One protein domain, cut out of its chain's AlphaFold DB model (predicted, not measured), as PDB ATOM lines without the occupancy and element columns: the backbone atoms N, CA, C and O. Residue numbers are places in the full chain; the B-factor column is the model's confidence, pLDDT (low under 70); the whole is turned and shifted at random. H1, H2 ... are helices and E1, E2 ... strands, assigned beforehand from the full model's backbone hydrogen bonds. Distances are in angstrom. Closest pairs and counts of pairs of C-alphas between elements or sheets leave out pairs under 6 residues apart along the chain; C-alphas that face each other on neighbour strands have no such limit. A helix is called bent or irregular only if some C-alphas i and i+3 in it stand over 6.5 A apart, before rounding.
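Overview. This is residues 5 to 176 of the 176 residues of the protein "Diaminobutyrate-2-oxoglutarate aminotransferase" of Gammaproteobacteria bacterium (UniProt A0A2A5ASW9). What is the shape? H2 lies in the middle, between a small three-stranded sheet and the helical parts H4b and H6; H1 lines the sheet's edge beside E1, and H4a and H5 lie far from the sheet. What makes it up? The printed part has 172 residues with six named helices and three named strands, in the order H1 E1 E2 E3 H2 H3 H4 H5 H6; it is mostly helix, with a mixed sheet E1 E3 E2. It is compact, with a radius of gyration of the C-alphas of 15.8 A and spans of 45 by 39 by 28 A.

Along the chain. What comes first? H1, residues 5 to 19, starts at C-alpha 5 (360.904, 309.160, 216.021) and is irregular, C-alphas 14 and 17 being 7.3 A apart. E1 is 21 to 27, E2 31 to 33, E3 42 to 47, H2 51 to 63, H3 72 to 75. What follows? H4, 85 to 109, one helix by its hydrogen bonds, is bent, C-alphas 94 and 97 being 7.0 A apart, into H4a, 85 to 94, and H4b, 97 to 109. H5, 128 to 144, measures 24.2 A; H6, 148 to 160, ends at C-alpha 160 (361.082, 310.560, 228.316).

Arrangement. What joins the sheet? E1 and E3 are parallel, N 24 to O 44 2.8 A; E2 and E3 form an antiparallel hairpin, N 33 to O 43 2.8 A. H1 stands at the sheet's level; H2, height 8.8 A, and H3 are on the same face. Which helices touch? Among them, H4b touches H2 at the closest C-alphas of Ala 59 and Pro 98, 5.1 A. Every O i to N i+4 pair is within hydrogen-bond range in H2, H4a, H4b, H5 and H6, and 9 of 11 in H1.

Size, cuts and confidence. Is it unbroken? The printed part has no cut; H4 to H5 is a long link. Where is confidence low? Residues 77 to 81 and 119 to 124 are under 70.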
ATOM      1  N   GLU A   5     361.202 310.519 215.580       94.38
ATOM      2  CA  GLU A   5     360.904 309.160 216.021       94.38
ATOM      3  C   GLU A   5     360.622 309.082 217.529       94.38
ATOM      4  O   GLU A   5     359.675 308.407 217.935       94.38
ATOM      5  N   ASP A   6     361.352 309.834 218.363       95.50
ATOM      6  CA  ASP A   6     361.052 309.938 219.797       95.50
ATOM      7  C   ASP A   6     359.637 310.484 220.022       95.50
ATOM      8  O   ASP A   6     358.873 309.950 220.829       95.50
ATOM      9  N   LEU A   7     359.277 311.540 219.285       96.00
ATOM     10  CA  LEU A   7     357.967 312.176 219.378       96.00
ATOM     11  C   LEU A   7     356.842 311.207 218.990       96.00
ATOM     12  O   LEU A   7     355.883 311.038 219.748       96.00
ATOM     13  N   ILE A   8     356.996 310.543 217.843       97.44
ATOM     14  CA  ILE A   8     356.073 309.523 217.331       97.44
ATOM     15  C   ILE A   8     355.916 308.393 218.347       97.44
ATOM     16  O   ILE A   8     354.796 308.015 218.696       97.44
ATOM     17  N   ARG A   9     357.028 307.886 218.889       97.69
ATOM     18  CA  ARG A   9     357.019 306.793 219.864       97.69
ATOM     19  C   ARG A   9     356.271 307.174 221.139       97.69
ATOM     20  O   ARG A   9     355.446 306.390 221.607       97.69
ATOM     21  N   VAL A  10     356.547 308.354 221.698       98.25
ATOM     22  CA  VAL A  10     355.878 308.836 222.919       98.25
ATOM     23  C   VAL A  10     354.383 309.043 222.672       98.25
ATOM     24  O   VAL A  10     353.567 308.619 223.491       98.25
ATOM     25  N   PHE A  11     354.009 309.641 221.537       98.56
ATOM     26  CA  PHE A  11     352.604 309.870 221.199       98.56
ATOM     27  C   PHE A  11     351.845 308.552 221.011       98.56
ATOM     28  O   PHE A  11     350.818 308.327 221.660       98.56
ATOM     29  N   ASN A  12     352.371 307.650 220.177       98.31
ATOM     30  CA  ASN A  12     351.709 306.391 219.833       98.31
ATOM     31  C   ASN A  12     351.578 305.475 221.053       98.31
ATOM     32  O   ASN A  12     350.522 304.872 221.249       98.31
ATOM     33  N   ALA A  13     352.587 305.433 221.931       98.19
ATOM     34  CA  ALA A  13     352.500 304.686 223.186       98.19
ATOM     35  C   ALA A  13     351.344 305.169 224.084       98.19
ATOM     36  O   ALA A  13     350.733 304.370 224.796       98.19
ATOM     37  N   LEU A  14     351.026 306.464 224.044       97.69
ATOM     38  CA  LEU A  14     350.021 307.075 224.907       97.69
ATOM     39  C   LEU A  14     348.601 307.008 224.320       97.69
ATOM     40  O   LEU A  14     347.634 306.779 225.061       97.69
ATOM     41  N   PHE A  15     348.461 307.212 223.006       98.06
ATOM     42  CA  PHE A  15     347.170 307.501 222.372       98.06
ATOM     43  C   PHE A  15     346.697 306.489 221.330       98.06
ATOM     44  O   PHE A  15     345.496 306.468 221.054       98.06
ATOM     45  N   LEU A  16     347.555 305.593 220.831       96.75
ATOM     46  CA  LEU A  16     347.124 304.598 219.843       96.75
ATOM     47  C   LEU A  16     346.016 303.701 220.403       96.75
ATOM     48  O   LEU A  16     344.967 303.549 219.793       96.75
ATOM     49  N   ASN A  17     346.198 303.175 221.614       94.44
ATOM     50  CA  ASN A  17     345.207 302.283 222.221       94.44
ATOM     51  C   ASN A  17     344.036 303.031 222.878       94.44
ATOM     52  O   ASN A  17     342.930 302.503 222.938       94.44
ATOM     53  N   THR A  18     344.267 304.240 223.406       94.00
ATOM     54  CA  THR A  18     343.255 304.961 224.207       94.00
ATOM     55  C   THR A  18     342.377 305.904 223.388       94.00
ATOM     56  O   THR A  18     341.227 306.133 223.751       94.00
ATOM     57  N   GLU A  19     342.896 306.434 222.281       95.25
ATOM     58  CA  GLU A  19     342.213 307.404 221.416       95.25
ATOM     59  C   GLU A  19     342.187 306.947 219.948       95.25
ATOM     60  O   GLU A  19     341.790 307.728 219.082       95.25
ATOM     61  N   ALA A  20     342.636 305.717 219.656       95.75
ATOM     62  CA  ALA A  20     342.754 305.185 218.298       95.75
ATOM     63  C   ALA A  20     343.471 306.165 217.357       95.75
ATOM     64  O   ALA A  20     343.049 306.323 216.222       95.75
ATOM     65  N   THR A  21     344.485 306.897 217.829       97.44
ATOM     66  CA  THR A  21     345.177 307.921 217.030       97.44
ATOM     67  C   THR A  21     346.681 307.677 217.042       97.44
ATOM     68  O   THR A  21     347.258 307.495 218.113       97.44
ATOM     69  N   GLU A  22     347.302 307.724 215.866       97.56
ATOM     70  CA  GLU A  22     348.751 307.653 215.670       97.56
ATOM     71  C   GLU A  22     349.311 308.948 215.069       97.56
ATOM     72  O   GLU A  22     348.598 309.705 214.407       97.56
ATOM     73  N   LEU A  23     350.589 309.199 215.336       97.88
ATOM     74  CA  LEU A  23     351.382 310.286 214.781       97.88
ATOM     75  C   LEU A  23     352.358 309.718 213.744       97.88
ATOM     76  O   LEU A  23     353.040 308.728 214.017       97.88
ATOM     77  N   GLU A  24     352.444 310.361 212.583       95.50
ATOM     78  CA  GLU A  24     353.322 309.988 211.471       95.50
ATOM     79  C   GLU A  24     354.106 311.214 210.976       95.50
ATOM     80  O   GLU A  24     353.558 312.305 210.837       95.50
ATOM     81  N   GLY A  25     355.405 311.031 210.732       93.94
ATOM     82  CA  GLY A  25     356.268 312.039 210.110       93.94
ATOM     83  C   GLY A  25     356.323 311.904 208.586       93.94
ATOM     84  O   GLY A  25     355.690 311.023 208.002       93.94
ATOM     85  N   GLY A  26     357.113 312.761 207.942       89.88
ATOM     86  CA  GLY A  26     357.402 312.685 206.506       89.88
ATOM     87  C   GLY A  26     356.258 313.085 205.568       89.88
ATOM     88  O   GLY A  26     356.329 312.794 204.373       89.88
ATOM     89  N   GLY A  27     355.211 313.746 206.070       90.00
ATOM     90  CA  GLY A  27     354.132 314.264 205.230       90.00
ATOM     91  C   GLY A  27     354.599 315.386 204.302       90.00
ATOM     92  O   GLY A  27     355.511 316.145 204.635       90.00
ATOM     93  N   VAL A  28     353.945 315.516 203.144       88.12
ATOM     94  CA  VAL A  28     354.124 316.685 202.262       88.12
ATOM     95  C   VAL A  28     353.525 317.928 202.926       88.12
ATOM     96  O   VAL A  28     354.157 318.977 202.977       88.12
ATOM     97  N   GLU A  29     352.343 317.772 203.514       88.00
ATOM     98  CA  GLU A  29     351.599 318.794 204.249       88.00
ATOM     99  C   GLU A  29     351.110 318.196 205.573       88.00
ATOM    100  O   GLU A  29     350.933 316.969 205.651       88.00
ATOM    101  N   PRO A  30     350.918 319.019 206.618       91.69
ATOM    102  CA  PRO A  30     350.324 318.534 207.846       91.69
ATOM    103  C   PRO A  30     348.858 318.188 207.588       91.69
ATOM    104  O   PRO A  30     348.154 318.935 206.910       91.69
ATOM    105  N   ILE A  31     348.404 317.044 208.097       93.81
ATOM    106  CA  ILE A  31     347.010 316.629 207.934       93.81
ATOM    107  C   ILE A  31     346.548 315.721 209.071       93.81
ATOM    108  O   ILE A  31     347.216 314.756 209.451       93.81
ATOM    109  N   TYR A  32     345.345 315.974 209.572       96.00
ATOM    110  CA  TYR A  32     344.595 315.028 210.379       96.00
ATOM    111  C   TYR A  32     343.626 314.224 209.512       96.00
ATOM    112  O   TYR A  32     342.721 314.768 208.874       96.00
ATOM    113  N   GLN A  33     343.764 312.900 209.548       95.50
ATOM    114  CA  GLN A  33     342.939 311.971 208.787       95.50
ATOM    115  C   GLN A  33     342.123 311.089 209.736       95.50
ATOM    116  O   GLN A  33     342.689 310.259 210.458       95.50
ATOM    117  N   PRO A  34     340.785 311.216 209.753       95.19
ATOM    118  CA  PRO A  34     339.970 310.313 210.536       95.19
ATOM    119  C   PRO A  34     339.991 308.896 209.944       95.19
ATOM    120  O   PRO A  34     339.974 308.718 208.726       95.19
ATOM    121  N   SER A  35     339.987 307.872 210.800       93.44
ATOM    122  CA  SER A  35     339.905 306.481 210.355       93.44
ATOM    123  C   SER A  35     338.616 306.232 209.565       93.44
ATOM    124  O   SER A  35     337.530 306.588 210.025       93.44
ATOM    125  N   THR A  36     338.707 305.545 208.427       81.25
ATOM    126  CA  THR A  36     337.550 305.217 207.572       81.25
ATOM    127  C   THR A  36     336.972 303.816 207.812       81.25
ATOM    128  O   THR A  36     336.061 303.401 207.101       81.25
ATOM    129  N   GLY A  37     337.467 303.063 208.804       76.31
ATOM    130  CA  GLY A  37     337.010 301.696 209.065       76.31
ATOM    131  C   GLY A  37     337.346 301.180 210.463       76.31
ATOM    132  O   GLY A  37     338.249 301.686 211.128       76.31
ATOM    133  N   ALA A  38     336.608 300.157 210.899       76.38
ATOM    134  CA  ALA A  38     336.795 299.525 212.202       76.38
ATOM    135  C   ALA A  38     338.211 298.941 212.343       76.38
ATOM    136  O   ALA A  38     338.718 298.290 211.431       76.38
ATOM    137  N   GLY A  39     338.845 299.181 213.493       77.50
ATOM    138  CA  GLY A  39     340.189 298.684 213.799       77.50
ATOM    139  C   GLY A  39     341.343 299.480 213.178       77.50
ATOM    140  O   GLY A  39     342.487 299.062 213.319       77.50
ATOM    141  N   ARG A  40     341.077 300.612 212.508       89.50
ATOM    142  CA  ARG A  40     342.119 301.517 211.990       89.50
ATOM    143  C   ARG A  40     342.262 302.738 212.893       89.50
ATOM    144  O   ARG A  40     341.262 303.242 213.395       89.50
ATOM    145  N   ALA A  41     343.489 303.220 213.059       94.62
ATOM    146  CA  ALA A  41     343.750 304.461 213.772       94.62
ATOM    147  C   ALA A  41     343.440 305.690 212.895       94.62
ATOM    148  O   ALA A  41     343.561 305.652 211.668       94.62
ATOM    149  N   HIS A  42     343.025 306.779 213.536       97.00
ATOM    150  CA  HIS A  42     343.140 308.134 213.016       97.00
ATOM    151  C   HIS A  42     344.621 308.501 212.901       97.00
ATOM    152  O   HIS A  42     345.425 308.059 213.723       97.00
ATOM    153  N   LYS A  43     344.970 309.360 211.950       97.00
ATOM    154  CA  LYS A  43     346.355 309.782 211.732       97.00
ATOM    155  C   LYS A  43     346.501 311.276 211.926       97.00
ATOM    156  O   LYS A  43     345.673 312.042 211.442       97.00
ATOM    157  N   ILE A  44     347.553 311.668 212.622       97.31
ATOM    158  CA  ILE A  44     348.102 313.019 212.600       97.31
ATOM    159  C   ILE A  44     349.399 312.913 211.804       97.31
ATOM    160  O   ILE A  44     350.305 312.193 212.218       97.31
ATOM    161  N   VAL A  45     349.484 313.594 210.670       96.06
ATOM    162  CA  VAL A  45     350.679 313.615 209.823       96.06
ATOM    163  C   VAL A  45     351.290 315.006 209.903       96.06
ATOM    164  O   VAL A  45     350.557 315.983 209.790       96.06
ATOM    165  N   PHE A  46     352.604 315.111 210.096       93.75
ATOM    166  CA  PHE A  46     353.317 316.394 210.121       93.75
ATOM    167  C   PHE A  46     354.425 316.458 209.060       93.75
ATOM    168  O   PHE A  46     354.924 315.433 208.583       93.75
ATOM    169  N   THR A  47     354.799 317.678 208.670       89.12
ATOM    170  CA  THR A  47     355.624 317.924 207.479       89.12
ATOM    171  C   THR A  47     357.118 317.710 207.705       89.12
ATOM    172  O   THR A  47     357.666 318.129 208.728       89.12
ATOM    173  N   SER A  48     357.783 317.144 206.687       75.94
ATOM    174  CA  SER A  48     359.249 317.149 206.481       75.94
ATOM    175  C   SER A  48     360.102 316.742 207.691       75.94
ATOM    176  O   SER A  48     361.244 317.179 207.823       75.94
ATOM    177  N   ASP A  49     359.546 315.934 208.595       75.75
ATOM    178  CA  ASP A  49     360.174 315.540 209.856       75.75
ATOM    179  C   ASP A  49     360.676 316.725 210.700       75.75
ATOM    180  O   ASP A  49     361.677 316.630 211.416       75.75
ATOM    181  N   TYR A  50     359.967 317.855 210.669       84.12
ATOM    182  CA  TYR A  50     360.247 318.956 211.583       84.12
ATOM    183  C   TYR A  50     359.625 318.692 212.950       84.12
ATOM    184  O   TYR A  50     358.407 318.653 213.108       84.12
ATOM    185  N   PHE A  51     360.477 318.583 213.971       90.31
ATOM    186  CA  PHE A  51     360.047 318.273 215.336       90.31
ATOM    187  C   PHE A  51     358.996 319.263 215.868       90.31
ATOM    188  O   PHE A  51     358.019 318.849 216.486       90.31
ATOM    189  N   SER A  52     359.162 320.566 215.603       91.81
ATOM    190  CA  SER A  52     358.180 321.590 215.993       91.81
ATOM    191  C   SER A  52     356.851 321.443 215.252       91.81
ATOM    192  O   SER A  52     355.812 321.632 215.868       91.81
ATOM    193  N   SER A  53     356.864 321.028 213.979       91.94
ATOM    194  CA  SER A  53     355.633 320.732 213.232       91.94
ATOM    195  C   SER A  53     354.868 319.586 213.896       91.94
ATOM    196  O   SER A  53     353.680 319.724 214.165       91.94
ATOM    197  N   GLY A  54     355.550 318.510 214.299       95.56
ATOM    198  CA  GLY A  54     354.906 317.428 215.048       95.56
ATOM    199  C   GLY A  54     354.309 317.881 216.389       95.56
ATOM    200  O   GLY A  54     353.198 317.482 216.735       95.56
ATOM    201  N   LEU A  55     355.008 318.741 217.144       97.44
ATOM    202  CA  LEU A  55     354.457 319.310 218.384       97.44
ATOM    203  C   LEU A  55     353.203 320.151 218.130       97.44
ATOM    204  O   LEU A  55     352.242 320.065 218.900       97.44
ATOM    205  N   HIS A  56     353.230 320.949 217.066       96.38
ATOM    206  CA  HIS A  56     352.146 321.831 216.665       96.38
ATOM    207  C   HIS A  56     350.881 321.040 216.302       96.38
ATOM    208  O   HIS A  56     349.816 321.264 216.884       96.38
ATOM    209  N   GLU A  57     351.007 320.013 215.460       96.50
ATOM    210  CA  GLU A  57     349.872 319.165 215.072       96.50
ATOM    211  C   GLU A  57     349.245 318.435 216.270       96.50
ATOM    212  O   GLU A  57     348.017 318.361 216.422       96.50
ATOM    213  N   VAL A  58     350.076 317.947 217.198       98.19
ATOM    214  CA  VAL A  58     349.575 317.339 218.437       98.19
ATOM    215  C   VAL A  58     348.853 318.368 219.314       98.19
ATOM    216  O   VAL A  58     347.848 318.029 219.954       98.19
ATOM    217  N   ALA A  59     349.306 319.626 219.344       98.12
ATOM    218  CA  ALA A  59     348.641 320.696 220.085       98.12
ATOM    219  C   ALA A  59     347.235 320.980 219.530       98.12
ATOM    220  O   ALA A  59     346.267 321.023 220.303       98.12
ATOM    221  N   HIS A  60     347.095 321.061 218.203       97.06
ATOM    222  CA  HIS A  60     345.794 321.153 217.534       97.06
ATOM    223  C   HIS A  60     344.892 319.972 217.873       97.06
ATOM    224  O   HIS A  60     343.753 320.150 218.333       97.06
ATOM    225  N   TRP A  61     345.416 318.755 217.735       97.94
ATOM    226  CA  TRP A  61     344.663 317.546 218.038       97.94
ATOM    227  C   TRP A  61     344.177 317.513 219.490       97.94
ATOM    228  O   TRP A  61     343.029 317.122 219.735       97.94
ATOM    229  N   CYS A  62     344.993 317.962 220.454       98.19
ATOM    230  CA  CYS A  62     344.635 318.028 221.875       98.19
ATOM    231  C   CYS A  62     343.427 318.939 222.153       98.19
ATOM    232  O   CYS A  62     342.664 318.665 223.089       98.19
ATOM    233  N   LEU A  63     343.214 319.971 221.334       96.75
ATOM    234  CA  LEU A  63     342.090 320.908 221.438       96.75
ATOM    235  C   LEU A  63     340.855 320.454 220.652       96.75
ATOM    236  O   LEU A  63     339.728 320.746 221.058       96.75
ATOM    237  N   ALA A  64     341.040 319.718 219.556       95.25
ATOM    238  CA  ALA A  64     339.940 319.257 218.718       95.25
ATOM    239  C   ALA A  64     339.026 318.278 219.474       95.25
ATOM    240  O   ALA A  64     339.444 317.177 219.840       95.25
ATOM    241  N   GLY A  65     337.766 318.660 219.702       94.06
ATOM    242  CA  GLY A  65     336.748 317.810 220.332       94.06
ATOM    243  C   GLY A  65     336.335 316.609 219.468       94.06
ATOM    244  O   GLY A  65     336.681 316.534 218.291       94.06
ATOM    245  N   LYS A  66     335.558 315.675 220.038       92.31
ATOM    246  CA  LYS A  66     335.177 314.409 219.374       92.31
ATOM    247  C   LYS A  66     334.547 314.604 217.991       92.31
ATOM    248  O   LYS A  66     334.922 313.905 217.064       92.31
ATOM    249  N   GLU A  67     333.642 315.571 217.837       93.69
ATOM    250  CA  GLU A  67     332.981 315.836 216.548       93.69
ATOM    251  C   GLU A  67     333.932 316.403 215.492       93.69
ATOM    252  O   GLU A  67     333.821 316.076 214.313       93.69
ATOM    253  N   ARG A  68     334.911 317.210 215.907       94.00
ATOM    254  CA  ARG A  68     335.939 317.709 214.991       94.00
ATOM    255  C   ARG A  68     336.876 316.593 214.546       94.00
ATOM    256  O   ARG A  68     337.203 316.514 213.375       94.00
ATOM    257  N   ARG A  69     337.207 315.654 215.436       94.81
ATOM    258  CA  ARG A  69     338.015 314.462 215.112       94.81
ATOM    259  C   ARG A  69     337.340 313.466 214.152       94.81
ATOM    260  O   ARG A  69     337.936 312.457 213.801       94.81
ATOM    261  N   LYS A  70     336.113 313.734 213.702       93.44
ATOM    262  CA  LYS A  70     335.464 312.990 212.609       93.44
ATOM    263  C   LYS A  70     335.720 313.606 211.231       93.44
ATOM    264  O   LYS A  70     335.315 313.024 210.233       93.44
ATOM    265  N   GLN A  71     336.342 314.780 211.175       94.25
ATOM    266  CA  GLN A  71     336.554 315.557 209.959       94.25
ATOM    267  C   GLN A  71     338.045 315.615 209.637       94.25
ATOM    268  O   GLN A  71     338.870 315.658 210.552       94.25
ATOM    269  N   ILE A  72     338.371 315.632 208.344       93.75
ATOM    270  CA  ILE A  72     339.727 315.934 207.876       93.75
ATOM    271  C   ILE A  72     340.118 317.317 208.415       93.75
ATOM    272  O   ILE A  72     339.275 318.218 208.445       93.75
ATOM    273  N   ASP A  73     341.339 317.439 208.938       92.69
ATOM    274  CA  ASP A  73     341.876 318.664 209.556       92.69
ATOM    275  C   ASP A  73     340.957 319.310 210.584       92.69
ATOM    276  O   ASP A  73     340.865 320.528 210.726       92.69
ATOM    277  N   PHE A  74     340.229 318.476 211.328       92.88
ATOM    278  CA  PHE A  74     339.301 318.918 212.366       92.88
ATOM    279  C   PHE A  74     338.158 319.816 211.852       92.88
ATOM    280  O   PHE A  74     337.464 320.444 212.663       92.88
ATOM    281  N   GLY A  75     337.958 319.869 210.530       87.69
ATOM    282  CA  GLY A  75     337.042 320.786 209.852       87.69
ATOM    283  C   GLY A  75     337.559 322.227 209.749       87.69
ATOM    284  O   GLY A  75     336.764 323.129 209.480       87.69
ATOM    285  N   TYR A  76     338.847 322.478 210.011       80.38
ATOM    286  CA  TYR A  76     339.460 323.775 209.731       80.38
ATOM    287  C   TYR A  76     339.650 323.955 208.224       80.38
ATOM    288  O   TYR A  76     339.950 323.011 207.499       80.38
ATOM    289  N   TRP A  77     339.462 325.183 207.750       64.81
ATOM    290  CA  TRP A  77     339.725 325.529 206.359       64.81
ATOM    291  C   TRP A  77     341.165 326.023 206.244       64.81
ATOM    292  O   TRP A  77     341.537 326.984 206.918       64.81
ATOM    293  N   TYR A  78     341.958 325.388 205.382       64.00
ATOM    294  CA  TYR A  78     343.264 325.909 204.999       64.00
ATOM    295  C   TYR A  78     343.093 327.207 204.205       64.00
ATOM    296  O   TYR A  78     342.383 327.232 203.196       64.00
ATOM    297  N   ASN A  79     343.732 328.286 204.655       63.09
ATOM    298  CA  ASN A  79     343.789 329.533 203.905       63.09
ATOM    299  C   ASN A  79     345.238 329.719 203.431       63.09
ATOM    300  O   ASN A  79     346.106 329.885 204.293       63.09
ATOM    301  N   PRO A  80     345.506 329.659 202.112       65.81
ATOM    302  CA  PRO A  80     346.864 329.752 201.591       65.81
ATOM    303  C   PRO A  80     347.525 331.090 201.953       65.81
ATOM    304  O   PRO A  80     346.859 332.047 202.365       65.81
ATOM    305  N   ASP A  81     348.849 331.144 201.788       66.88
ATOM    306  CA  ASP A  81     349.648 332.363 201.941       66.88
ATOM    307  C   ASP A  81     349.040 333.562 201.184       66.88
ATOM    308  O   ASP A  81     348.366 333.412 200.162       66.88
ATOM    309  N   GLY A  82     349.287 334.775 201.697       72.38
ATOM    310  CA  GLY A  82     348.704 336.017 201.166       72.38
ATOM    311  C   GLY A  82     347.527 336.563 201.983       72.38
ATOM    312  O   GLY A  82     346.709 337.333 201.476       72.38
ATOM    313  N   ARG A  83     347.431 336.183 203.266       82.69
ATOM    314  CA  ARG A  83     346.398 336.689 204.184       82.69
ATOM    315  C   ARG A  83     346.455 338.213 204.299       82.69
ATOM    316  O   ARG A  83     347.510 338.798 204.552       82.69
ATOM    317  N   THR A  84     345.287 338.841 204.211       85.06
ATOM    318  CA  THR A  84     345.087 340.237 204.624       85.06
ATOM    319  C   THR A  84     345.326 340.402 206.129       85.06
ATOM    320  O   THR A  84     345.242 339.436 206.886       85.06
ATOM    321  N   ALA A  85     345.542 341.634 206.599       83.94
ATOM    322  CA  ALA A  85     345.712 341.912 208.030       83.94
ATOM    323  C   ALA A  85     344.535 341.398 208.890       83.94
ATOM    324  O   ALA A  85     344.749 340.866 209.975       83.94
ATOM    325  N   VAL A  86     343.301 341.496 208.382       86.50
ATOM    326  CA  VAL A  86     342.097 340.990 209.066       86.50
ATOM    327  C   VAL A  86     342.103 339.459 209.139       86.50
ATOM    328  O   VAL A  86     341.837 338.890 210.193       86.50
ATOM    329  N   GLN A  87     342.458 338.778 208.045       86.62
ATOM    330  CA  GLN A  87     342.575 337.315 208.035       86.62
ATOM    331  C   GLN A  87     343.713 336.827 208.935       86.62
ATOM    332  O   GLN A  87     343.559 335.813 209.610       86.62
ATOM    333  N   GLN A  88     344.832 337.556 208.982       87.69
ATOM    334  CA  GLN A  88     345.932 337.255 209.893       87.69
ATOM    335  C   GLN A  88     345.489 337.394 211.354       87.69
ATOM    336  O   GLN A  88     345.817 336.541 212.168       87.69
ATOM    337  N   GLN A  89     344.698 338.414 211.687       88.12
ATOM    338  CA  GLN A  89     344.178 338.586 213.043       88.12
ATOM    339  C   GLN A  89     343.228 337.449 213.457       88.12
ATOM    340  O   GLN A  89     343.303 336.971 214.590       88.12
ATOM    341  N   GLU A  90     342.355 336.984 212.555       88.81
ATOM    342  CA  GLU A  90     341.497 335.822 212.830       88.81
ATOM    343  C   GLU A  90     342.302 334.530 212.986       88.81
ATOM    344  O   GLU A  90     342.003 333.736 213.881       88.81
ATOM    345  N   PHE A  91     343.346 334.347 212.174       89.38
ATOM    346  CA  PHE A  91     344.293 333.246 212.328       89.38
ATOM    347  C   PHE A  91     344.967 333.288 213.708       89.38
ATOM    348  O   PHE A  91     344.838 332.351 214.493       89.38
ATOM    349  N   GLU A  92     345.591 334.413 214.065       92.44
ATOM    350  CA  GLU A  92     346.256 334.579 215.362       92.44
ATOM    351  C   GLU A  92     345.295 334.304 216.531       92.44
ATOM    352  O   GLU A  92     345.677 333.682 217.521       92.44
ATOM    353  N   ARG A  93     344.021 334.698 216.412       92.44
ATOM    354  CA  ARG A  93     342.999 334.444 217.437       92.44
ATOM    355  C   ARG A  93     342.739 332.952 217.659       92.44
ATOM    356  O   ARG A  93     342.553 332.546 218.811       92.44
ATOM    357  N   VAL A  94     342.677 332.146 216.597       91.94
ATOM    358  CA  VAL A  94     342.445 330.695 216.725       91.94
ATOM    359  C   VAL A  94     343.706 329.940 217.151       91.94
ATOM    360  O   VAL A  94     343.589 328.933 217.853       91.94
ATOM    361  N   GLU A  95     344.879 330.493 216.849       94.44
ATOM    362  CA  GLU A  95     346.187 329.915 217.164       94.44
ATOM    363  C   GLU A  95     346.674 330.141 218.599       94.44
ATOM    364  O   GLU A  95     347.599 329.467 219.051       94.44
ATOM    365  N   VAL A  96     346.038 331.029 219.374       97.62
ATOM    366  CA  VAL A  96     346.474 331.324 220.755       97.62
ATOM    367  C   VAL A  96     346.609 330.058 221.607       97.62
ATOM    368  O   VAL A  96     347.581 329.892 222.345       97.62
ATOM    369  N   LYS A  97     345.618 329.162 221.537       98.31
ATOM    370  CA  LYS A  97     345.592 327.939 222.352       98.31
ATOM    371  C   LYS A  97     346.544 326.858 221.824       98.31
ATOM    372  O   LYS A  97     347.278 326.322 222.659       98.31
ATOM    373  N   PRO A  98     346.566 326.533 220.513       97.31
ATOM    374  CA  PRO A  98     347.572 325.635 219.944       97.31
ATOM    375  C   PRO A  98     349.003 326.059 220.286       97.31
ATOM    376  O   PRO A  98     349.725 325.279 220.904       97.31
ATOM    377  N   GLN A  99     349.372 327.317 220.028       97.88
ATOM    378  CA  GLN A  99     350.715 327.848 220.302       97.88
ATOM    379  C   GLN A  99     351.080 327.790 221.793       97.88
ATOM    380  O   GLN A  99     352.206 327.448 222.152       97.88
ATOM    381  N   ALA A 100     350.131 328.071 222.693       98.44
ATOM    382  CA  ALA A 100     350.375 327.941 224.129       98.44
ATOM    383  C   ALA A 100     350.677 326.484 224.527       98.44
ATOM    384  O   ALA A 100     351.597 326.240 225.307       98.44
ATOM    385  N   ILE A 101     349.944 325.506 223.983       98.75
ATOM    386  CA  ILE A 101     350.181 324.077 224.238       98.75
ATOM    387  C   ILE A 101     351.499 323.606 223.603       98.75
ATOM    388  O   ILE A 101     352.269 322.897 224.254       98.75
ATOM    389  N   GLU A 102     351.801 324.035 222.378       98.44
ATOM    390  CA  GLU A 102     353.075 323.755 221.708       98.44
ATOM    391  C   GLU A 102     354.264 324.272 222.532       98.44
ATOM    392  O   GLU A 102     355.289 323.593 222.660       98.44
ATOM    393  N   TRP A 103     354.116 325.435 223.174       98.31
ATOM    394  CA  TRP A 103     355.138 325.968 224.067       98.31
ATOM    395  C   TRP A 103     355.362 325.077 225.296       98.31
ATOM    396  O   TRP A 103     356.513 324.814 225.662       98.31
ATOM    397  N   PHE A 104     354.292 324.544 225.899       98.56
ATOM    398  CA  PHE A 104     354.412 323.539 226.963       98.56
ATOM    399  C   PHE A 104     355.165 322.303 226.480       98.56
ATOM    400  O   PHE A 104     356.104 321.873 227.149       98.56
ATOM    401  N   PHE A 105     354.814 321.755 225.315       98.56
ATOM    402  CA  PHE A 105     355.512 320.588 224.773       98.56
ATOM    403  C   PHE A 105     356.986 320.885 224.492       98.56
ATOM    404  O   PHE A 105     357.857 320.101 224.865       98.56
ATOM    405  N   SER A 106     357.284 322.058 223.935       97.88
ATOM    406  CA  SER A 106     358.654 322.508 223.681       97.88
ATOM    407  C   SER A 106     359.481 322.560 224.968       97.88
ATOM    408  O   SER A 106     360.609 322.061 225.001       97.88
ATOM    409  N   LYS A 107     358.916 323.087 226.064       97.62
ATOM    410  CA  LYS A 107     359.571 323.106 227.386       97.62
ATOM    411  C   LYS A 107     359.703 321.700 227.983       97.62
ATOM    412  O   LYS A 107     360.755 321.388 228.539       97.62
ATOM    413  N   SER A 108     358.704 320.836 227.798       98.00
ATOM    414  CA  SER A 108     358.725 319.434 228.245       98.00
ATOM    415  C   SER A 108     359.795 318.589 227.556       98.00
ATOM    416  O   SER A 108     360.318 317.648 228.146       98.00
ATOM    417  N   VAL A 109     360.158 318.953 226.330       97.25
ATOM    418  CA  VAL A 109     361.249 318.339 225.562       97.25
ATOM    419  C   VAL A 109     362.594 319.037 225.841       97.25
ATOM    420  O   VAL A 109     363.666 318.420 225.818       97.25
ATOM    421  N   GLY A 110     362.557 320.330 226.168       95.69
ATOM    422  CA  GLY A 110     363.727 321.181 226.386       95.69
ATOM    423  C   GLY A 110     364.295 321.783 225.101       95.69
ATOM    424  O   GLY A 110     365.514 321.892 224.980       95.69
ATOM    425  N   ILE A 111     363.428 322.145 224.155       94.44
ATOM    426  CA  ILE A 111     363.781 322.861 222.920       94.44
ATOM    427  C   ILE A 111     363.255 324.300 222.946       94.44
ATOM    428  O   ILE A 111     362.375 324.651 223.736       94.44
ATOM    429  N   LYS A 112     363.809 325.153 222.078       93.81
ATOM    430  CA  LYS A 112     363.353 326.538 221.933       93.81
ATOM    431  C   LYS A 112     362.029 326.576 221.167       93.81
ATOM    432  O   LYS A 112     361.966 326.109 220.037       93.81
ATOM    433  N   PHE A 113     361.023 327.193 221.772       95.06
ATOM    434  CA  PHE A 113     359.755 327.519 221.127       95.06
ATOM    435  C   PHE A 113     359.873 328.821 220.325       95.06
ATOM    436  O   PHE A 113     360.656 329.708 220.683       95.06
ATOM    437  N   ARG A 114     359.109 328.932 219.238       92.00
ATOM    438  CA  ARG A 114     358.936 330.166 218.465       92.00
ATOM    439  C   ARG A 114     357.474 330.265 218.066       92.00
ATOM    440  O   ARG A 114     356.958 329.319 217.487       92.00
ATOM    441  N   VAL A 115     356.849 331.410 218.323       92.12
ATOM    442  CA  VAL A 115     355.476 331.645 217.866       92.12
ATOM    443  C   VAL A 115     355.458 331.680 216.341       92.12
ATOM    444  O   VAL A 115     356.171 332.490 215.740       92.12
ATOM    445  N   SER A 116     354.645 330.826 215.722       89.25
ATOM    446  CA  SER A 116     354.454 330.835 214.272       89.25
ATOM    447  C   SER A 116     353.277 331.730 213.894       89.25
ATOM    448  O   SER A 116     352.158 331.524 214.348       89.25
ATOM    449  N   ALA A 117     353.531 332.735 213.052       83.00
ATOM    450  CA  ALA A 117     352.474 333.511 212.394       83.00
ATOM    451  C   ALA A 117     351.982 332.847 211.098       83.00
ATOM    452  O   ALA A 117     350.977 333.290 210.539       83.00
ATOM    453  N   ASP A 118     352.707 331.819 210.638       77.88
ATOM    454  CA  ASP A 118     352.407 331.018 209.452       77.88
ATOM    455  C   ASP A 118     352.047 331.872 208.223       77.88
ATOM    456  O   ASP A 118     350.979 331.737 207.649       77.88
ATOM    457  N   ASN A 119     352.878 332.857 207.879       67.94
ATOM    458  CA  ASN A 119     352.642 333.724 206.723       67.94
ATOM    459  C   ASN A 119     353.980 334.064 206.067       67.94
ATOM    460  O   ASN A 119     354.680 334.981 206.507       67.94
ATOM    461  N   LEU A 120     354.357 333.293 205.046       62.25
ATOM    462  CA  LEU A 120     355.688 333.378 204.433       62.25
ATOM    463  C   LEU A 120     355.816 334.545 203.444       62.25
ATOM    464  O   LEU A 120     356.926 334.979 203.149       62.25
ATOM    465  N   GLN A 121     354.698 335.071 202.935       58.88
ATOM    466  CA  GLN A 121     354.714 336.097 201.884       58.88
ATOM    467  C   GLN A 121     354.959 337.522 202.387       58.88
ATOM    468  O   GLN A 121     355.550 338.319 201.663       58.88
ATOM    469  N   ASN A 122     354.495 337.863 203.591       57.50
ATOM    470  CA  ASN A 122     354.513 339.253 204.057       57.50
ATOM    471  C   ASN A 122     355.673 339.585 205.008       57.50
ATOM    472  O   ASN A 122     355.776 340.734 205.426       57.50
ATOM    473  N   ASP A 123     356.512 338.609 205.382       57.84
ATOM    474  CA  ASP A 123     357.623 338.749 206.353       57.84
ATOM    475  C   ASP A 123     357.203 339.364 207.714       57.84
ATOM    476  O   ASP A 123     358.013 339.770 208.552       57.84
ATOM    477  N   LEU A 124     355.892 339.423 207.959       62.53
ATOM    478  CA  LEU A 124     355.288 339.885 209.195       62.53
ATOM    479  C   LEU A 124     355.347 338.724 210.185       62.53
ATOM    480  O   LEU A 124     354.531 337.805 210.147       62.53
ATOM    481  N   GLY A 125     356.336 338.761 211.077       75.00
ATOM    482  CA  GLY A 125     356.378 337.865 212.230       75.00
ATOM    483  C   GLY A 125     355.140 338.014 213.128       75.00
ATOM    484  O   GLY A 125     354.342 338.940 212.977       75.00
ATOM    485  N   ALA A 126     355.001 337.113 214.104       85.38
ATOM    486  CA  ALA A 126     353.878 337.109 215.044       85.38
ATOM    487  C   ALA A 126     353.667 338.479 215.701       85.38
ATOM    488  O   ALA A 126     354.610 339.060 216.257       85.38
ATOM    489  N   SER A 127     352.425 338.975 215.673       90.31
ATOM    490  CA  SER A 127     352.112 340.284 216.235       90.31
ATOM    491  C   SER A 127     352.391 340.332 217.746       90.31
ATOM    492  O   SER A 127     352.294 339.335 218.468       90.31
ATOM    493  N   VAL A 128     352.711 341.519 218.272       92.19
ATOM    494  CA  VAL A 128     352.901 341.715 219.725       92.19
ATOM    495  C   VAL A 128     351.638 341.328 220.502       92.19
ATOM    496  O   VAL A 128     351.722 340.762 221.593       92.19
ATOM    497  N   ALA A 129     350.461 341.610 219.934       94.06
ATOM    498  CA  ALA A 129     349.181 341.238 220.524       94.06
ATOM    499  C   ALA A 129     349.027 339.714 220.607       94.06
ATOM    500  O   ALA A 129     348.626 339.200 221.653       94.06
ATOM    501  N   PHE A 130     349.416 338.996 219.554       95.25
ATOM    502  CA  PHE A 130     349.368 337.541 219.516       95.25
ATOM    503  C   PHE A 130     350.326 336.894 220.514       95.25
ATOM    504  O   PHE A 130     349.891 336.082 221.328       95.25
ATOM    505  N   LYS A 131     351.591 337.330 220.565       96.44
ATOM    506  CA  LYS A 131     352.549 336.854 221.580       96.44
ATOM    507  C   LYS A 131     352.029 337.073 223.003       96.44
ATOM    508  O   LYS A 131     352.116 336.186 223.851       96.44
ATOM    509  N   ARG A 132     351.430 338.239 223.277       97.06
ATOM    510  CA  ARG A 132     350.821 338.539 224.584       97.06
ATOM    511  C   ARG A 132     349.633 337.627 224.884       97.06
ATOM    512  O   ARG A 132     349.491 337.187 226.026       97.06
ATOM    513  N   ALA A 133     348.802 337.335 223.888       98.12
ATOM    514  CA  ALA A 133     347.681 336.414 224.032       98.12
ATOM    515  C   ALA A 133     348.158 334.982 224.325       98.12
ATOM    516  O   ALA A 133     347.657 334.372 225.269       98.12
ATOM    517  N   VAL A 134     349.172 334.488 223.601       98.25
ATOM    518  CA  VAL A 134     349.811 333.182 223.855       98.25
ATOM    519  C   VAL A 134     350.354 333.124 225.280       98.25
ATOM    520  O   VAL A 134     349.996 332.220 226.029       98.25
ATOM    521  N   TYR A 135     351.123 334.130 225.708       98.00
ATOM    522  CA  TYR A 135     351.645 334.189 227.076       98.00
ATOM    523  C   TYR A 135     350.537 334.179 228.137       98.00
ATOM    524  O   TYR A 135     350.603 333.429 229.108       98.00
ATOM    525  N   THR A 136     349.480 334.966 227.929       98.00
ATOM    526  CA  THR A 136     348.336 335.026 228.852       98.00
ATOM    527  C   THR A 136     347.626 333.673 228.938       98.00
ATOM    528  O   THR A 136     347.290 333.213 230.031       98.00
ATOM    529  N   GLN A 137     347.442 332.994 227.804       98.56
ATOM    530  CA  GLN A 137     346.854 331.657 227.752       98.56
ATOM    531  C   GLN A 137     347.753 330.605 228.422       98.56
ATOM    532  O   GLN A 137     347.237 329.718 229.105       98.56
ATOM    533  N   THR A 138     349.077 330.719 228.295       98.19
ATOM    534  CA  THR A 138     350.045 329.879 229.014       98.19
ATOM    535  C   THR A 138     349.910 330.045 230.526       98.19
ATOM    536  O   THR A 138     349.792 329.044 231.232       98.19
ATOM    537  N   LEU A 139     349.833 331.281 231.033       97.06
ATOM    538  CA  LEU A 139     349.597 331.536 232.461       97.06
ATOM    539  C   LEU A 139     348.263 330.944 232.937       97.06
ATOM    540  O   LEU A 139     348.202 330.338 234.007       97.06
ATOM    541  N   ALA A 140     347.212 331.047 232.121       98.06
ATOM    542  CA  ALA A 140     345.924 330.434 232.431       98.06
ATOM    543  C   ALA A 140     346.006 328.897 232.497       98.06
ATOM    544  O   ALA A 140     345.354 328.303 233.355       98.06
ATOM    545  N   TYR A 141     346.806 328.246 231.644       98.31
ATOM    546  CA  TYR A 141     347.035 326.796 231.718       98.31
ATOM    547  C   TYR A 141     347.897 326.379 232.911       98.31
ATOM    548  O   TYR A 141     347.675 325.300 233.452       98.31
ATOM    549  N   ILE A 142     348.830 327.220 233.367       96.00
ATOM    550  CA  ILE A 142     349.568 326.967 234.615       96.00
ATOM    551  C   ILE A 142     348.606 326.968 235.810       96.00
ATOM    552  O   ILE A 142     348.691 326.096 236.668       96.00
ATOM    553  N   GLN A 143     347.682 327.932 235.858       96.31
ATOM    554  CA  GLN A 143     346.743 328.079 236.976       96.31
ATOM    555  C   GLN A 143     345.626 327.031 236.968       96.31
ATOM    556  O   GLN A 143     345.286 326.490 238.014       96.31
ATOM    557  N   ASN A 144     345.044 326.756 235.798       96.88
ATOM    558  CA  ASN A 144     343.835 325.932 235.678       96.88
ATOM    559  C   ASN A 144     344.108 324.504 235.179       96.88
ATOM    560  O   ASN A 144     343.197 323.681 235.145       96.88
ATOM    561  N   GLY A 145     345.347 324.211 234.778       97.06
ATOM    562  CA  GLY A 145     345.740 322.955 234.150       97.06
ATOM    563  C   GLY A 145     345.577 322.950 232.625       97.06
ATOM    564  O   GLY A 145     344.755 323.661 232.040       97.06
ATOM    565  N   LEU A 146     346.379 322.111 231.967       98.25
ATOM    566  CA  LEU A 146     346.254 321.815 230.539       98.25
ATOM    567  C   LEU A 146     345.016 320.942 230.261       98.25
ATOM    568  O   LEU A 146     344.611 320.151 231.117       98.25
ATOM    569  N   PRO A 147     344.457 320.981 229.034       98.06
ATOM    570  CA  PRO A 147     343.500 319.971 228.591       98.06
ATOM    571  C   PRO A 147     344.062 318.559 228.791       98.06
ATOM    572  O   PRO A 147     345.241 318.326 228.535       98.06
ATOM    573  N   THR A 148     343.225 317.595 229.187       97.88
ATOM    574  CA  THR A 148     343.661 316.258 229.640       97.88
ATOM    575  C   THR A 148     344.660 315.570 228.704       97.88
ATOM    576  O   THR A 148     345.657 315.024 229.166       97.88
ATOM    577  N   ARG A 149     344.433 315.613 227.383       98.19
ATOM    578  CA  ARG A 149     345.353 315.013 226.400       98.19
ATOM    579  C   ARG A 149     346.698 315.742 226.353       98.19
ATOM    580  O   ARG A 149     347.733 315.090 226.404       98.19
ATOM    581  N   ALA A 150     346.682 317.075 226.359       98.56
ATOM    582  CA  ALA A 150     347.900 317.879 226.404       98.56
ATOM    583  C   ALA A 150     348.671 317.672 227.717       98.56
ATOM    584  O   ALA A 150     349.887 317.536 227.689       98.56
ATOM    585  N   ALA A 151     347.982 317.576 228.858       98.50
ATOM    586  CA  ALA A 151     348.618 317.291 230.144       98.50
ATOM    587  C   ALA A 151     349.355 315.941 230.123       98.50
ATOM    588  O   ALA A 151     350.552 315.896 230.406       98.50
ATOM    589  N   ARG A 152     348.668 314.868 229.698       98.50
ATOM    590  CA  ARG A 152     349.249 313.517 229.594       98.50
ATOM    591  C   ARG A 152     350.444 313.482 228.642       98.50
ATOM    592  O   ARG A 152     351.457 312.866 228.956       98.50
ATOM    593  N   PHE A 153     350.341 314.148 227.492       98.69
ATOM    594  CA  PHE A 153     351.434 314.175 226.523       98.69
ATOM    595  C   PHE A 153     352.636 314.973 227.027       98.69
ATOM    596  O   PHE A 153     353.770 314.513 226.934       98.69
ATOM    597  N   SER A 154     352.386 316.142 227.621       98.56
ATOM    598  CA  SER A 154     353.423 316.975 228.229       98.56
ATOM    599  C   SER A 154     354.181 316.213 229.318       98.56
ATOM    600  O   SER A 154     355.407 316.241 229.342       98.56
ATOM    601  N   GLU A 155     353.476 315.484 230.183       98.44
ATOM    602  CA  GLU A 155     354.089 314.629 231.199       98.44
ATOM    603  C   GLU A 155     354.931 313.500 230.597       98.44
ATOM    604  O   GLU A 155     356.106 313.388 230.945       98.44
ATOM    605  N   ALA A 156     354.394 312.752 229.632       98.38
ATOM    606  CA  ALA A 156     355.127 311.673 228.973       98.38
ATOM    607  C   ALA A 156     356.406 312.172 228.272       98.38
ATOM    608  O   ALA A 156     357.453 311.527 228.347       98.38
ATOM    609  N   LEU A 157     356.358 313.354 227.643       98.50
ATOM    610  CA  LEU A 157     357.546 313.999 227.074       98.50
ATOM    611  C   LEU A 157     358.570 314.348 228.162       98.50
ATOM    612  O   LEU A 157     359.753 314.049 227.996       98.50
ATOM    613  N   ARG A 158     358.141 314.936 229.289       98.00
ATOM    614  CA  ARG A 158     359.058 315.256 230.399       98.00
ATOM    615  C   ARG A 158     359.725 314.010 230.955       98.00
ATOM    616  O   ARG A 158     360.927 314.042 231.197       98.00
ATOM    617  N   GLU A 159     358.978 312.931 231.154       97.88
ATOM    618  CA  GLU A 159     359.526 311.664 231.642       97.88
ATOM    619  C   GLU A 159     360.552 311.092 230.662       97.88
ATOM    620  O   GLU A 159     361.677 310.772 231.055       97.88
ATOM    621  N   PHE A 160     360.204 311.052 229.373       97.81
ATOM    622  CA  PHE A 160     361.082 310.560 228.316       97.81
ATOM    623  C   PHE A 160     362.396 311.353 228.239       97.81
ATOM    624  O   PHE A 160     363.482 310.772 228.199       97.81
ATOM    625  N   TYR A 161     362.311 312.686 228.280       96.94
ATOM    626  CA  TYR A 161     363.463 313.590 228.182       96.94
ATOM    627  C   TYR A 161     364.074 313.978 229.538       96.94
ATOM    628  O   TYR A 161     364.964 314.835 229.584       96.94
ATOM    629  N   ARG A 162     363.623 313.351 230.635       96.94
ATOM    630  CA  ARG A 162     364.071 313.588 232.019       96.94
ATOM    631  C   ARG A 162     364.064 315.071 232.406       96.94
ATOM    632  O   ARG A 162     365.051 315.606 232.917       96.94
ATOM    633  N   LYS A 163     362.954 315.755 232.134       96.69
ATOM    634  CA  LYS A 163     362.733 317.160 232.496       96.69
ATOM    635  C   LYS A 163     361.956 317.279 233.802       96.69
ATOM    636  O   LYS A 163     361.032 316.513 234.073       96.69
ATOM    637  N   ALA A 164     362.327 318.278 234.598       95.50
ATOM    638  CA  ALA A 164     361.614 318.624 235.820       95.50
ATOM    639  C   ALA A 164     360.155 319.033 235.522       95.50
ATOM    640  O   ALA A 164     359.842 319.411 234.387       95.50
ATOM    641  N   PRO A 165     359.249 318.954 236.512       94.00
ATOM    642  CA  PRO A 165     357.917 319.544 236.410       94.00
ATOM    643  C   PRO A 165     357.971 321.006 235.977       94.00
ATOM    644  O   PRO A 165     358.847 321.751 236.410       94.00
ATOM    645  N   LEU A 166     357.035 321.395 235.111       94.62
ATOM    646  CA  LEU A 166     356.941 322.765 234.628       94.62
ATOM    647  C   LEU A 166     356.149 323.628 235.613       94.62
ATOM    648  O   LEU A 166     355.094 323.220 236.096       94.62
ATOM    649  N   SER A 167     356.642 324.835 235.855       92.56
ATOM    650  CA  SER A 167     356.005 325.889 236.641       92.56
ATOM    651  C   SER A 167     356.007 327.205 235.857       92.56
ATOM    652  O   SER A 167     356.540 327.294 234.750       92.56
ATOM    653  N   ASN A 168     355.422 328.253 236.436       91.75
ATOM    654  CA  ASN A 168     355.469 329.609 235.884       91.75
ATOM    655  C   ASN A 168     356.895 330.122 235.625       91.75
ATOM    656  O   ASN A 168     357.099 330.843 234.656       91.75
ATOM    657  N   GLU A 169     357.882 329.716 236.424       93.62
ATOM    658  CA  GLU A 169     359.286 330.122 236.263       93.62
ATOM    659  C   GLU A 169     359.897 329.641 234.940       93.62
ATOM    660  O   GLU A 169     360.880 330.203 234.459       93.62
ATOM    661  N   ASN A 170     359.314 328.616 234.313       95.50
ATOM    662  CA  ASN A 170     359.791 328.118 233.027       95.50
ATOM    663  C   ASN A 170     359.301 328.942 231.831       95.50
ATOM    664  O   ASN A 170     359.780 328.699 230.720       95.50
ATOM    665  N   PHE A 171     358.376 329.886 232.026       96.19
ATOM    666  CA  PHE A 171     357.748 330.651 230.950       96.19
ATOM    667  C   PHE A 171     357.955 332.149 231.163       96.19
ATOM    668  O   PHE A 171     357.333 332.758 232.028       96.19
ATOM    669  N   SER A 172     358.793 332.759 230.323       96.06
ATOM    670  CA  SER A 172     358.965 334.212 230.271       96.06
ATOM    671  C   SER A 172     358.380 334.772 228.983       96.06
ATOM    672  O   SER A 172     358.566 334.195 227.915       96.06
ATOM    673  N   TYR A 173     357.745 335.943 229.050       94.62
ATOM    674  CA  TYR A 173     357.305 336.659 227.847       94.62
ATOM    675  C   TYR A 173     358.470 336.955 226.883       94.62
ATOM    676  O   TYR A 173     358.272 336.984 225.674       94.62
ATOM    677  N   SER A 174     359.693 337.126 227.400       92.88
ATOM    678  CA  SER A 174     360.897 337.336 226.580       92.88
ATOM    679  C   SER A 174     361.289 336.129 225.722       92.88
ATOM    680  O   SER A 174     362.145 336.265 224.851       92.88
ATOM    681  N   ASP A 175     360.711 334.953 225.980       90.12
ATOM    682  CA  ASP A 175     360.971 333.744 225.198       90.12
ATOM    683  C   ASP A 175     360.150 333.700 223.891       90.12
ATOM    684  O   ASP A 175     360.383 332.799 223.081       90.12
ATOM    685  N   LEU A 176     359.201 334.633 223.692       89.12
ATOM    686  CA  LEU A 176     358.256 334.668 222.563       89.12
ATOM    687  C   LEU A 176     358.673 335.572 221.402       89.12
ATOM    688  O   LEU A 176     359.076 336.742 221.581       89.12
TER     689      LEU A 176